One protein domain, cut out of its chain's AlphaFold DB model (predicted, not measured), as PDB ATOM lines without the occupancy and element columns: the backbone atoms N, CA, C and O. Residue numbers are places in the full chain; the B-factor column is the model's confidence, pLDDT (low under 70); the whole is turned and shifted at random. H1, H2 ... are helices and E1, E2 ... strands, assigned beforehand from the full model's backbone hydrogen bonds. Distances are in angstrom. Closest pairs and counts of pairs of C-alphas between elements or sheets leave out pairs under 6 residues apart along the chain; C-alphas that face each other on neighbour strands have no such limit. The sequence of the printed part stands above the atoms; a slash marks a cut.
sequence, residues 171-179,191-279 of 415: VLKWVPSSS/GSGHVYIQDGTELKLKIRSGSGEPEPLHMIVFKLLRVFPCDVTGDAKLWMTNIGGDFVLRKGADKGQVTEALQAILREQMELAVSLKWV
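What this domain is: This is residues 171 to 179 and 191 to 279 of the 415 residues of the protein "TlpA family protein disulfide reductase" of Pirellulaceae bacterium (UniProt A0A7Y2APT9). A strongly twisted wall of four strands stands at one end, with helices H1 and H3 packed over one face and no named helix over the other. Beyond the helices, at the far end, lie H2 beside H1, strand E6 along H3, and strand E4 near E6. The printed part has 98 residues, with three named helices and six named strands in the order E1 E2 E3 H1 E4 H2 E5 H3 E6; the mixed sheet runs E1 E5 E2 E3, and the class is mixed, helices and strands. It is compact, with a radius of gyration of the C-alphas of 12.7 A and spans of 37 by 30 by 26 A.

How they stand to each other: Edge strand E1, residues 172 to 175, is antiparallel to E5, residues 246 to 250, at 157 degrees, with N 175 and O 246 2.8 A apart. E5 is parallel to E2, residues 195 to 199, at 29 degrees, with N 196 and O 247 2.8 A apart. E2 and E3, residues 202 to 207, form an antiparallel hairpin, with N 197 and O 204 2.8 A apart. H1, residues 217 to 225, is on the sheet at a height of 10.3 A and runs along the strands, at 16 degrees to E5 on the local plane. H3, residues 255 to 268, is on the same face at a height of 7.9 A; its closest C-alphas to E1 are Ala 261 and Leu 172, 5.9 A apart. With residues 255 to 259 alone, H3 touches H1 at a steep tilt of 39 degrees, opposite ways; the C-alphas of Leu 225 and Lys 255 are closest, 5.8 A apart. H2, residues 236 to 239, only just touches H1, with 3 pairs of C-alphas within 8 A, the closest being Leu 217 and Trp 239 at 5.2 A. E6, residues 274 to 279, comes closest to H3 at the C-alphas of Leu 276 and Gln 263, 5.8 A apart. E4, residues 232 to 234, is near E6, with 9 pairs of C-alphas within 10 A; E4 and E6 pair with no named strand. In H1 and H3 every O i to N i+4 pair is within hydrogen-bond range; H2 is too short for one.

Where its parts are: E1 begins at C-alpha 172 (124.726, 167.774, 155.646). E2 measures 13.2 A, E3 15.6 A, H1 11.7 A and E5 13.6 A from first to last C-alpha. H3 measures 19.8 A, and E6, 15.0 A, ends at C-alpha 279 (142.300, 155.534, 157.060).

The domain as a whole: The C-alphas of Thr 201 and Ala 236 are farthest apart, 37.5 A. Residues 180 to 190 are not printed, and C-alphas 179 and 191 are 8.0 A apart across the cut. Of the links that are printed whole, none is long. Residues 177 to 179, 191 to 192 and 210 to 213 have pLDDT under 70.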
ATOM      1  N   VAL A 171     125.090 168.247 151.490       95.56
ATOM      2  CA  VAL A 171     124.753 166.876 151.909       95.56
ATOM      3  C   VAL A 171     124.419 166.777 153.397       95.56
ATOM      4  O   VAL A 171     123.694 165.871 153.803       95.56
ATOM      5  N   LEU A 172     124.926 167.709 154.203       95.94
ATOM      6  CA  LEU A 172     124.726 167.774 155.646       95.94
ATOM      7  C   LEU A 172     124.655 169.241 156.080       95.94
ATOM      8  O   LEU A 172     125.440 170.070 155.618       95.94
ATOM      9  N   LYS A 173     123.737 169.545 156.994       91.25
ATOM     10  CA  LYS A 173     123.606 170.849 157.648       91.25
ATOM     11  C   LYS A 173     123.492 170.636 159.142       91.25
ATOM     12  O   LYS A 173     122.769 169.748 159.585       91.25
ATOM     13  N   TRP A 174     124.218 171.451 159.891       90.31
ATOM     14  CA  TRP A 174     124.036 171.583 161.323       90.31
ATOM     15  C   TRP A 174     123.089 172.743 161.593       90.31
ATOM     16  O   TRP A 174     123.167 173.785 160.944       90.31
ATOM     17  N   VAL A 175     122.176 172.533 162.528       81.44
ATOM     18  CA  VAL A 175     121.228 173.529 162.995       81.44
ATOM     19  C   VAL A 175     121.561 173.786 164.462       81.44
ATOM     20  O   VAL A 175     121.362 172.891 165.290       81.44
ATOM     21  N   PRO A 176     122.093 174.969 164.811       74.06
ATOM     22  CA  PRO A 176     122.455 175.268 166.186       74.06
ATOM     23  C   PRO A 176     121.234 175.176 167.103       74.06
ATOM     24  O   PRO A 176     120.111 175.504 166.722       74.06
ATOM     25  N   SER A 177     121.464 174.749 168.344       66.50
ATOM     26  CA  SER A 177     120.455 174.876 169.397       66.50
ATOM     27  C   SER A 177     120.125 176.359 169.581       66.50
ATOM     28  O   SER A 177     121.036 177.161 169.808       66.50
ATOM     29  N   SER A 178     118.847 176.744 169.521       53.28
ATOM     30  CA  SER A 178     118.430 178.076 169.961       53.28
ATOM     31  C   SER A 178     118.629 178.151 171.475       53.28
ATOM     32  O   SER A 178     117.773 177.739 172.258       53.28
ATOM     33  N   SER A 179     119.801 178.610 171.908       40.66
ATOM     34  CA  SER A 179     120.076 178.786 173.330       40.66
ATOM     35  C   SER A 179     119.032 179.725 173.957       40.66
ATOM     36  O   SER A 179     118.605 180.698 173.338       40.66
ATOM     37  N   GLY A 191     118.222 171.289 170.630       52.12
ATOM     38  CA  GLY A 191     119.679 171.188 170.795       52.12
ATOM     39  C   GLY A 191     120.252 169.817 171.135       52.12
ATOM     40  O   GLY A 191     121.368 169.752 171.647       52.12
ATOM     41  N   SER A 192     119.524 168.744 170.849       61.78
ATOM     42  CA  SER A 192     119.819 167.418 171.390       61.78
ATOM     43  C   SER A 192     120.469 166.435 170.421       61.78
ATOM     44  O   SER A 192     120.700 165.296 170.806       61.78
ATOM     45  N   GLY A 193     120.803 166.823 169.189       72.25
ATOM     46  CA  GLY A 193     121.409 165.894 168.231       72.25
ATOM     47  C   GLY A 193     120.370 165.056 167.487       72.25
ATOM     48  O   GLY A 193     120.610 163.877 167.201       72.25
ATOM     49  N   HIS A 194     119.192 165.623 167.189       82.88
ATOM     50  CA  HIS A 194     118.264 164.977 166.262       82.88
ATOM     51  C   HIS A 194     118.897 164.879 164.878       82.88
ATOM     52  O   HIS A 194     119.627 165.771 164.446       82.88
ATOM     53  N   VAL A 195     118.561 163.814 164.154       87.00
ATOM     54  CA  VAL A 195     118.913 163.692 162.740       87.00
ATOM     55  C   VAL A 195     117.639 163.641 161.922       87.00
ATOM     56  O   VAL A 195     116.823 162.729 162.081       87.00
ATOM     57  N   TYR A 196     117.494 164.600 161.020       87.75
ATOM     58  CA  TYR A 196     116.459 164.639 160.000       87.75
ATOM     59  C   TYR A 196     117.042 164.162 158.669       87.75
ATOM     60  O   TYR A 196     118.200 164.435 158.360       87.75
ATOM     61  N   ILE A 197     116.254 163.445 157.874       90.25
ATOM     62  CA  ILE A 197     116.561 163.150 156.474       90.25
ATOM     63  C   ILE A 197     115.724 164.072 155.599       90.25
ATOM     64  O   ILE A 197     114.505 164.125 155.763       90.25
ATOM     65  N   GLN A 198     116.372 164.733 154.645       87.62
ATOM     66  CA  GLN A 198     115.702 165.491 153.598       87.62
ATOM     67  C   GLN A 198     115.705 164.722 152.271       87.62
ATOM     68  O   GLN A 198     116.761 164.298 151.794       87.62
ATOM     69  N   ASP A 199     114.521 164.573 151.679       88.12
ATOM     70  CA  ASP A 199     114.268 163.958 150.374       88.12
ATOM     71  C   ASP A 199     113.480 164.941 149.498       88.12
ATOM     72  O   ASP A 199     112.276 165.129 149.672       88.12
ATOM     73  N   GLY A 200     114.177 165.651 148.609       82.94
ATOM     74  CA  GLY A 200     113.597 166.796 147.905       82.94
ATOM     75  C   GLY A 200     113.153 167.889 148.887       82.94
ATOM     76  O   GLY A 200     113.979 168.451 149.611       82.94
ATOM     77  N   THR A 201     111.852 168.187 148.905       73.69
ATOM     78  CA  THR A 201     111.222 169.145 149.832       73.69
ATOM     79  C   THR A 201     110.750 168.500 151.135       73.69
ATOM     80  O   THR A 201     110.415 169.211 152.083       73.69
ATOM     81  N   GLU A 202     110.725 167.167 151.202       77.31
ATOM     82  CA  GLU A 202     110.244 166.436 152.367       77.31
ATOM     83  C   GLU A 202     111.343 166.322 153.423       77.31
ATOM     84  O   GLU A 202     112.480 165.955 153.129       77.31
ATOM     85  N   LEU A 203     110.980 166.591 154.675       78.31
ATOM     86  CA  LEU A 203     111.863 166.479 155.826       78.31
ATOM     87  C   LEU A 203     111.269 165.493 156.833       78.31
ATOM     88  O   LEU A 203     110.156 165.683 157.322       78.31
ATOM     89  N   LYS A 204     112.018 164.439 157.163       80.94
ATOM     90  CA  LYS A 204     111.586 163.380 158.084       80.94
ATOM     91  C   LYS A 204     112.555 163.235 159.243       80.94
ATOM     92  O   LYS A 204     113.758 163.104 159.031       80.94
ATOM     93  N   LEU A 205     112.043 163.182 160.470       80.62
ATOM     94  CA  LEU A 205     112.854 162.820 161.632       80.62
ATOM     95  C   LEU A 205     113.302 161.355 161.499       80.62
ATOM     96  O   LEU A 205     112.469 160.453 161.485       80.62
ATOM     97  N   LYS A 206     114.615 161.123 161.400       83.88
ATOM     98  CA  LYS A 206     115.220 159.786 161.299       83.88
ATOM     99  C   LYS A 206     115.579 159.237 162.672       83.88
ATOM    100  O   LYS A 206     115.289 158.084 162.968       83.88
ATOM    101  N   ILE A 207     116.250 160.049 163.488       79.31
ATOM    102  CA  ILE A 207     116.721 159.655 164.817       79.31
ATOM    103  C   ILE A 207     116.347 160.752 165.801       79.31
ATOM    104  O   ILE A 207     116.768 161.901 165.649       79.31
ATOM    105  N   ARG A 208     115.567 160.375 166.818       75.75
ATOM    106  CA  ARG A 208     115.260 161.233 167.960       75.75
ATOM    107  C   ARG A 208     116.353 161.095 169.010       75.75
ATOM    108  O   ARG A 208     116.720 159.975 169.356       75.75
ATOM    109  N   SER A 209     116.860 162.215 169.514       71.25
ATOM    110  CA  SER A 209     117.726 162.187 170.689       71.25
ATOM    111  C   SER A 209     116.888 162.150 171.964       71.25
ATOM    112  O   SER A 209     115.881 162.847 172.070       71.25
ATOM    113  N   GLY A 210     117.266 161.293 172.912       55.59
ATOM    114  CA  GLY A 210     116.458 161.011 174.101       55.59
ATOM    115  C   GLY A 210     116.708 161.947 175.286       55.59
ATOM    116  O   GLY A 210     115.844 162.061 176.151       55.59
ATOM    117  N   SER A 211     117.872 162.603 175.358       59.38
ATOM    118  CA  SER A 211     118.307 163.333 176.562       59.38
ATOM    119  C   SER A 211     117.920 164.812 176.556       59.38
ATOM    120  O   SER A 211     117.712 165.407 177.617       59.38
ATOM    121  N   GLY A 212     117.797 165.427 175.377       58.81
ATOM    122  CA  GLY A 212     117.684 166.881 175.297       58.81
ATOM    123  C   GLY A 212     118.997 167.633 175.532       58.81
ATOM    124  O   GLY A 212     118.971 168.854 175.634       58.81
ATOM    125  N   GLU A 213     120.110 166.917 175.682       67.94
ATOM    126  CA  GLU A 213     121.424 167.470 176.006       67.94
ATOM    127  C   GLU A 213     122.403 167.221 174.848       67.94
ATOM    128  O   GLU A 213     122.202 166.268 174.089       67.94
ATOM    129  N   PRO A 214     123.451 168.052 174.702       77.81
ATOM    130  CA  PRO A 214     124.549 167.790 173.777       77.81
ATOM    131  C   PRO A 214     125.117 166.376 173.943       77.81
ATOM    132  O   PRO A 214     125.320 165.914 175.065       77.81
ATOM    133  N   GLU A 215     125.407 165.710 172.829       80.50
ATOM    134  CA  GLU A 215     125.894 164.329 172.822       80.50
ATOM    135  C   GLU A 215     127.359 164.254 172.389       80.50
ATOM    136  O   GLU A 215     127.797 165.068 171.572       80.50
ATOM    137  N   PRO A 216     128.119 163.251 172.860       87.62
ATOM    138  CA  PRO A 216     129.482 163.032 172.400       87.62
ATOM    139  C   PRO A 216     129.570 162.900 170.875       87.62
ATOM    140  O   PRO A 216     128.729 162.250 170.246       87.62
ATOM    141  N   LEU A 217     130.624 163.447 170.266       91.56
ATOM    142  CA  LEU A 217     130.814 163.439 168.814       91.56
ATOM    143  C   LEU A 217     130.745 162.033 168.194       91.56
ATOM    144  O   LEU A 217     130.219 161.875 167.092       91.56
ATOM    145  N   HIS A 218     131.217 160.996 168.891       89.31
ATOM    146  CA  HIS A 218     131.097 159.622 168.391       89.31
ATOM    147  C   HIS A 218     129.634 159.161 168.238       89.31
ATOM    148  O   HIS A 218     129.325 158.422 167.305       89.31
ATOM    149  N   MET A 219     128.717 159.640 169.087       87.19
ATOM    150  CA  MET A 219     127.281 159.362 168.967       87.19
ATOM    151  C   MET A 219     126.673 160.088 167.768       87.19
ATOM    152  O   MET A 219     125.900 159.495 167.017       87.19
ATOM    153  N   ILE A 220     127.069 161.342 167.531       90.94
ATOM    154  CA  ILE A 220     126.660 162.091 166.333       90.94
ATOM    155  C   ILE A 220     127.143 161.375 165.064       90.94
ATOM    156  O   ILE A 220     126.362 161.140 164.141       90.94
ATOM    157  N   VAL A 221     128.406 160.941 165.039       94.00
ATOM    158  CA  VAL A 221     128.979 160.154 163.938       94.00
ATOM    159  C   VAL A 221     128.232 158.839 163.734       94.00
ATOM    160  O   VAL A 221     127.899 158.507 162.595       94.00
ATOM    161  N   PHE A 222     127.886 158.121 164.802       90.56
ATOM    162  CA  PHE A 222     127.060 156.921 164.705       90.56
ATOM    163  C   PHE A 222     125.699 157.211 164.049       90.56
ATOM    164  O   PHE A 222     125.296 156.512 163.117       90.56
ATOM    165  N   LYS A 223     125.006 158.276 164.463       89.94
ATOM    166  CA  LYS A 223     123.683 158.636 163.926       89.94
ATOM    167  C   LYS A 223     123.725 159.044 162.448       89.94
ATOM    168  O   LYS A 223     122.819 158.696 161.679       89.94
ATOM    169  N   LEU A 224     124.770 159.763 162.043       93.44
ATOM    170  CA  LEU A 224     124.935 160.266 160.677       93.44
ATOM    171  C   LEU A 224     125.475 159.197 159.722       93.44
ATOM    172  O   LEU A 224     124.909 158.982 158.651       93.44
ATOM    173  N   LEU A 225     126.549 158.516 160.118       93.62
ATOM    174  CA  LEU A 225     127.361 157.659 159.250       93.62
ATOM    175  C   LEU A 225     127.179 156.162 159.522       93.62
ATOM    176  O   LEU A 225     127.676 155.343 158.743       93.62
ATOM    177  N   ARG A 226     126.489 155.796 160.612       89.44
ATOM    178  CA  ARG A 226     126.368 154.407 161.093       89.44
ATOM    179  C   ARG A 226     127.752 153.780 161.284       89.44
ATOM    180  O   ARG A 226     128.021 152.678 160.818       89.44
ATOM    181  N   VAL A 227     128.647 154.551 161.900       92.00
ATOM    182  CA  VAL A 227     130.006 154.148 162.284       92.00
ATOM    183  C   VAL A 227     130.010 153.936 163.786       92.00
ATOM    184  O   VAL A 227     129.661 154.844 164.538       92.00
ATOM    185  N   PHE A 228     130.345 152.724 164.211       88.94
ATOM    186  CA  PHE A 228     130.320 152.335 165.615       88.94
ATOM    187  C   PHE A 228     131.635 152.703 166.313       88.94
ATOM    188  O   PHE A 228     132.653 152.859 165.639       88.94
ATOM    189  N   PRO A 229     131.657 152.791 167.656       85.81
ATOM    190  CA  PRO A 229     132.881 153.065 168.411       85.81
ATOM    191  C   PRO A 229     134.052 152.130 168.076       85.81
ATOM    192  O   PRO A 229     135.193 152.569 168.054       85.81
ATOM    193  N   CYS A 230     133.803 150.859 167.745       86.56
ATOM    194  CA  CYS A 230     134.870 149.938 167.337       86.56
ATOM    195  C   CYS A 230     135.485 150.249 165.962       86.56
ATOM    196  O   CYS A 230     136.555 149.739 165.656       86.56
ATOM    197  N   ASP A 231     134.835 151.074 165.138       92.00
ATOM    198  CA  ASP A 231     135.278 151.422 163.784       92.00
ATOM    199  C   ASP A 231     135.924 152.823 163.715       92.00
ATOM    200  O   ASP A 231     136.154 153.362 162.625       92.00
ATOM    201  N   VAL A 232     136.241 153.430 164.865       92.38
ATOM    202  CA  VAL A 232     136.922 154.729 164.937       92.38
ATOM    203  C   VAL A 232     138.297 154.641 165.591       92.38
ATOM    204  O   VAL A 232     138.648 153.681 166.270       92.38
ATOM    205  N   THR A 233     139.125 155.657 165.359       91.81
ATOM    206  CA  THR A 233     140.458 155.767 165.962       91.81
ATOM    207  C   THR A 233     140.872 157.230 166.140       91.81
ATOM    208  O   THR A 233     140.204 158.144 165.649       91.81
ATOM    209  N   GLY A 234     141.996 157.465 166.817       91.06
ATOM    210  CA  GLY A 234     142.566 158.793 167.026       91.06
ATOM    211  C   GLY A 234     142.318 159.345 168.429       91.06
ATOM    212  O   GLY A 234     142.481 158.618 169.400       91.06
ATOM    213  N   ASP A 235     142.012 160.635 168.534       90.31
ATOM    214  CA  ASP A 235     141.959 161.363 169.805       90.31
ATOM    215  C   ASP A 235     140.649 161.093 170.565       90.31
ATOM    216  O   ASP A 235     139.570 161.528 170.153       90.31
ATOM    217  N   ALA A 236     140.751 160.381 171.689       85.62
ATOM    218  CA  ALA A 236     139.618 160.029 172.541       85.62
ATOM    219  C   ALA A 236     138.886 161.258 173.104       85.62
ATOM    220  O   ALA A 236     137.657 161.280 173.138       85.62
ATOM    221  N   LYS A 237     139.608 162.318 173.488       86.50
ATOM    222  CA  LYS A 237     138.997 163.524 174.072       86.50
ATOM    223  C   LYS A 237     138.169 164.275 173.037       86.50
ATOM    224  O   LYS A 237     137.081 164.759 173.348       86.50
ATOM    225  N   LEU A 238     138.638 164.310 171.790       90.69
ATOM    226  CA  LEU A 238     137.854 164.865 170.689       90.69
ATOM    227  C   LEU A 238     136.597 164.030 170.404       90.69
ATOM    228  O   LEU A 238     135.522 164.596 170.224       90.69
ATOM    229  N   TRP A 239     136.685 162.696 170.437       90.75
ATOM    230  CA  TRP A 239     135.513 161.820 170.277       90.75
ATOM    231  C   TRP A 239     134.465 161.976 171.386       90.75
ATOM    232  O   TRP A 239     133.271 161.753 171.153       90.75
ATOM    233  N   MET A 240     134.911 162.374 172.576       86.31
ATOM    234  CA  MET A 240     134.078 162.634 173.748       86.31
ATOM    235  C   MET A 240     133.624 164.096 173.865       86.31
ATOM    236  O   MET A 240     132.937 164.449 174.820       86.31
ATOM    237  N   THR A 241     133.972 164.955 172.903       87.69
ATOM    238  CA  THR A 241     133.492 166.340 172.889       87.69
ATOM    239  C   THR A 241     131.991 166.354 172.624       87.69
ATOM    240  O   THR A 241     131.535 165.815 171.614       87.69
ATOM    241  N   ASN A 242     131.222 166.959 173.531       86.19
ATOM    242  CA  ASN A 242     129.772 167.055 173.403       86.19
ATOM    243  C   ASN A 242     129.380 168.136 172.395       86.19
ATOM    244  O   ASN A 242     129.748 169.301 172.545       86.19
ATOM    245  N   ILE A 243     128.590 167.748 171.400       83.38
ATOM    246  CA  ILE A 243     128.093 168.603 170.329       83.38
ATOM    247  C   ILE A 243     126.576 168.719 170.464       83.38
ATOM    248  O   ILE A 243     125.860 167.721 170.522       83.38
ATOM    249  N   GLY A 244     126.091 169.957 170.549       80.31
ATOM    250  CA  GLY A 244     124.663 170.269 170.552       80.31
ATOM    251  C   GLY A 244     124.151 170.643 169.164       80.31
ATOM    252  O   GLY A 244     124.922 170.798 168.218       80.31
ATOM    253  N   GLY A 245     122.843 170.862 169.067       79.12
ATOM    254  CA  GLY A 245     122.172 171.196 167.807       79.12
ATOM    255  C   GLY A 245     121.734 169.962 167.023       79.12
ATOM    256  O   GLY A 245     122.111 168.837 167.339       79.12
ATOM    257  N   ASP A 246     120.892 170.183 166.025       85.19
ATOM    258  CA  ASP A 246     120.322 169.130 165.192       85.19
ATOM    259  C   ASP A 246     121.064 169.038 163.852       85.19
ATOM    260  O   ASP A 246     121.805 169.939 163.457       85.19
ATOM    261  N   PHE A 247     120.862 167.940 163.131       90.56
ATOM    262  CA  PHE A 247     121.478 167.705 161.833       90.56
ATOM    263  C   PHE A 247     120.433 167.348 160.782       90.56
ATOM    264  O   PHE A 247     119.529 166.550 161.025       90.56
ATOM    265  N   VAL A 248     120.597 167.894 159.581       90.62
ATOM    266  CA  VAL A 248     119.800 167.547 158.401       90.62
ATOM    267  C   VAL A 248     120.703 166.861 157.396       90.62
ATOM    268  O   VAL A 248     121.688 167.443 156.948       90.62
ATOM    269  N   LEU A 249     120.361 165.632 157.041       94.44
ATOM    270  CA  LEU A 249     121.115 164.774 156.141       94.44
ATOM    271  C   LEU A 249     120.357 164.597 154.823       94.44
ATOM    272  O   LEU A 249     119.184 164.222 154.821       94.44
ATOM    273  N   ARG A 250     121.029 164.798 153.688       95.06
ATOM    274  CA  ARG A 250     120.445 164.511 152.374       95.06
ATOM    275  C   ARG A 250     120.248 163.007 152.208       95.06
ATOM    276  O   ARG A 250     121.172 162.221 152.427       95.06
ATOM    277  N   LYS A 251     119.050 162.588 151.796       93.81
ATOM    278  CA  LYS A 251     118.771 161.181 151.490       93.81
ATOM    279  C   LYS A 251     119.721 160.688 150.398       93.81
ATOM    280  O   LYS A 251     119.863 161.321 149.358       93.81
ATOM    281  N   GLY A 252     120.350 159.541 150.641       92.00
ATOM    282  CA  GLY A 252     121.263 158.910 149.687       92.00
ATOM    283  C   GLY A 252     122.683 159.480 149.661       92.00
ATOM    284  O   GLY A 252     123.480 158.983 148.874       92.00
ATOM    285  N   ALA A 253     123.020 160.463 150.507       93.81
ATOM    286  CA  ALA A 253     124.402 160.926 150.641       93.81
ATOM    287  C   ALA A 253     125.319 159.779 151.097       93.81
ATOM    288  O   ALA A 253     124.981 159.034 152.025       93.81
ATOM    289  N   ASP A 254     126.473 159.637 150.447       94.31
ATOM    290  CA  ASP A 254     127.428 158.588 150.793       94.31
ATOM    291  C   ASP A 254     128.258 158.954 152.036       94.31
ATOM    292  O   ASP A 254     128.347 160.112 152.454       94.31
ATOM    293  N   LYS A 255     128.882 157.945 152.660       93.31
ATOM    294  CA  LYS A 255     129.646 158.143 153.901       93.31
ATOM    295  C   LYS A 255     130.806 159.129 153.728       93.31
ATOM    296  O   LYS A 255     131.107 159.847 154.677       93.31
ATOM    297  N   GLY A 256     131.456 159.172 152.565       95.56
ATOM    298  CA  GLY A 256     132.557 160.092 152.276       95.56
ATOM    299  C   GLY A 256     132.082 161.542 152.264       95.56
ATOM    300  O   GLY A 256     132.587 162.351 153.040       95.56
ATOM    301  N   GLN A 257     131.032 161.828 151.492       96.06
ATOM    302  CA  GLN A 257     130.388 163.145 151.430       96.06
ATOM    303  C   GLN A 257     129.965 163.655 152.814       96.06
ATOM    304  O   GLN A 257     130.253 164.790 153.195       96.06
ATOM    305  N   VAL A 258     129.300 162.803 153.597       97.50
ATOM    306  CA  VAL A 258     128.842 163.158 154.948       97.50
ATOM    307  C   VAL A 258     130.024 163.374 155.898       97.50
ATOM    308  O   VAL A 258     129.970 164.274 156.734       97.50
ATOM    309  N   THR A 259     131.106 162.602 155.757       97.69
ATOM    310  CA  THR A 259     132.338 162.773 156.550       97.69
ATOM    311  C   THR A 259     132.995 164.122 156.262       97.69
ATOM    312  O   THR A 259     133.365 164.838 157.194       97.69
ATOM    313  N   GLU A 260     133.113 164.493 154.988       97.00
ATOM    314  CA  GLU A 260     133.688 165.772 154.563       97.00
ATOM    315  C   GLU A 260     132.852 166.959 155.051       97.00
ATOM    316  O   GLU A 260     133.396 167.898 155.637       97.00
ATOM    317  N   ALA A 261     131.529 166.890 154.886       97.12
ATOM    318  CA  ALA A 261     130.622 167.935 155.346       97.12
ATOM    319  C   ALA A 261     130.607 168.063 156.877       97.12
ATOM    320  O   ALA A 261     130.614 169.178 157.401       97.12
ATOM    321  N   LEU A 262     130.650 166.945 157.613       97.12
ATOM    322  CA  LEU A 262     130.762 166.969 159.072       97.12
ATOM    323  C   LEU A 262     132.089 167.593 159.513       97.12
ATOM    324  O   LEU A 262     132.097 168.415 160.423       97.12
ATOM    325  N   GLN A 263     133.202 167.267 158.851       96.50
ATOM    326  CA  GLN A 263     134.487 167.912 159.130       96.50
ATOM    327  C   GLN A 263     134.414 169.431 158.912       96.50
ATOM    328  O   GLN A 263     134.939 170.180 159.736       96.50
ATOM    329  N   ALA A 264     133.783 169.890 157.827       95.19
ATOM    330  CA  ALA A 264     133.606 171.317 157.560       95.19
ATOM    331  C   ALA A 264     132.779 171.993 158.664       95.19
ATOM    332  O   ALA A 264     133.219 172.992 159.221       95.19
ATOM    333  N   ILE A 265     131.654 171.396 159.072       93.50
ATOM    334  CA  ILE A 265     130.830 171.882 160.192       93.50
ATOM    335  C   ILE A 265     131.651 171.994 161.483       93.50
ATOM    336  O   ILE A 265     131.658 173.051 162.113       93.50
ATOM    337  N   LEU A 266     132.372 170.930 161.858       93.44
ATOM    338  CA  LEU A 266     133.180 170.907 163.081       93.44
ATOM    339  C   LEU A 266     134.226 172.029 163.086       93.44
ATOM    340  O   LEU A 266     134.459 172.642 164.121       93.44
ATOM    341  N   ARG A 267     134.841 172.323 161.935       93.19
ATOM    342  CA  ARG A 267     135.894 173.342 161.823       93.19
ATOM    343  C   ARG A 267     135.354 174.763 161.707       93.19
ATOM    344  O   ARG A 267     135.895 175.662 162.335       93.19
ATOM    345  N   GLU A 268     134.345 174.972 160.872       90.25
ATOM    346  CA  GLU A 268     133.897 176.306 160.456       90.25
ATOM    347  C   GLU A 268     132.787 176.856 161.347       90.25
ATOM    348  O   GLU A 268     132.706 178.062 161.544       90.25
ATOM    349  N   GLN A 269     131.926 175.983 161.871       84.75
ATOM    350  CA  GLN A 269     130.743 176.390 162.636       84.75
ATOM    351  C   GLN A 269     130.892 176.103 164.131       84.75
ATOM    352  O   GLN A 269     130.258 176.767 164.944       84.75
ATOM    353  N   MET A 270     131.732 175.129 164.497       85.62
ATOM    354  CA  MET A 270     132.015 174.769 165.894       85.62
ATOM    355  C   MET A 270     133.443 175.127 166.329       85.62
ATOM    356  O   MET A 270     133.807 174.867 167.472       85.62
ATOM    357  N   GLU A 271     134.245 175.703 165.425       87.31
ATOM    358  CA  GLU A 271     135.613 176.181 165.683       87.31
ATOM    359  C   GLU A 271     136.567 175.111 166.257       87.31
ATOM    360  O   GLU A 271     137.557 175.412 166.926       87.31
ATOM    361  N   LEU A 272     136.311 173.830 165.971       87.62
ATOM    362  CA  LEU A 272     137.156 172.725 166.411       87.62
ATOM    363  C   LEU A 272     138.303 172.501 165.421       87.62
ATOM    364  O   LEU A 272     138.101 172.180 164.248       87.62
ATOM    365  N   ALA A 273     139.541 172.596 165.906       89.94
ATOM    366  CA  ALA A 273     140.743 172.323 165.121       89.94
ATOM    367  C   ALA A 273     140.946 170.808 164.920       89.94
ATOM    368  O   ALA A 273     141.782 170.180 165.571       89.94
ATOM    369  N   VAL A 274     140.158 170.205 164.024       93.94
ATOM    370  CA  VAL A 274     140.121 168.749 163.824       93.94
ATOM    371  C   VAL A 274     140.319 168.323 162.371       93.94
ATOM    372  O   VAL A 274     140.083 169.076 161.425       93.94
ATOM    373  N   SER A 275     140.748 167.076 162.197       95.75
ATOM    374  CA  SER A 275     140.744 166.339 160.934       95.75
ATOM    375  C   SER A 275     139.963 165.044 161.128       95.75
ATOM    376  O   SER A 275     140.290 164.273 162.027       95.75
ATOM    377  N   LEU A 276     138.990 164.783 160.257       96.44
ATOM    378  CA  LEU A 276     138.150 163.588 160.259       96.44
ATOM    379  C   LEU A 276     138.320 162.859 158.919       96.44
ATOM    380  O   LEU A 276     137.918 163.375 157.877       96.44
ATOM    381  N   LYS A 277     138.980 161.695 158.921       95.62
ATOM    382  CA  LYS A 277     139.386 160.993 157.690       95.62
ATOM    383  C   LYS A 277     139.269 159.482 157.804       95.62
ATOM    384  O   LYS A 277     139.643 158.904 158.818       95.62
ATOM    385  N   TRP A 278     138.864 158.841 156.716       96.38
ATOM    386  CA  TRP A 278     138.971 157.394 156.567       96.38
ATOM    387  C   TRP A 278     140.431 156.992 156.349       96.38
ATOM    388  O   TRP A 278     141.117 157.554 155.494       96.38
ATOM    389  N   VAL A 279     140.920 156.032 157.132       95.81
ATOM    390  CA  VAL A 279     142.300 155.534 157.060       95.81
ATOM    391  C   VAL A 279     142.321 154.014 156.998       95.81
ATOM    392  O   VAL A 279     141.538 153.352 157.675       95.81
TER     393      VAL A 279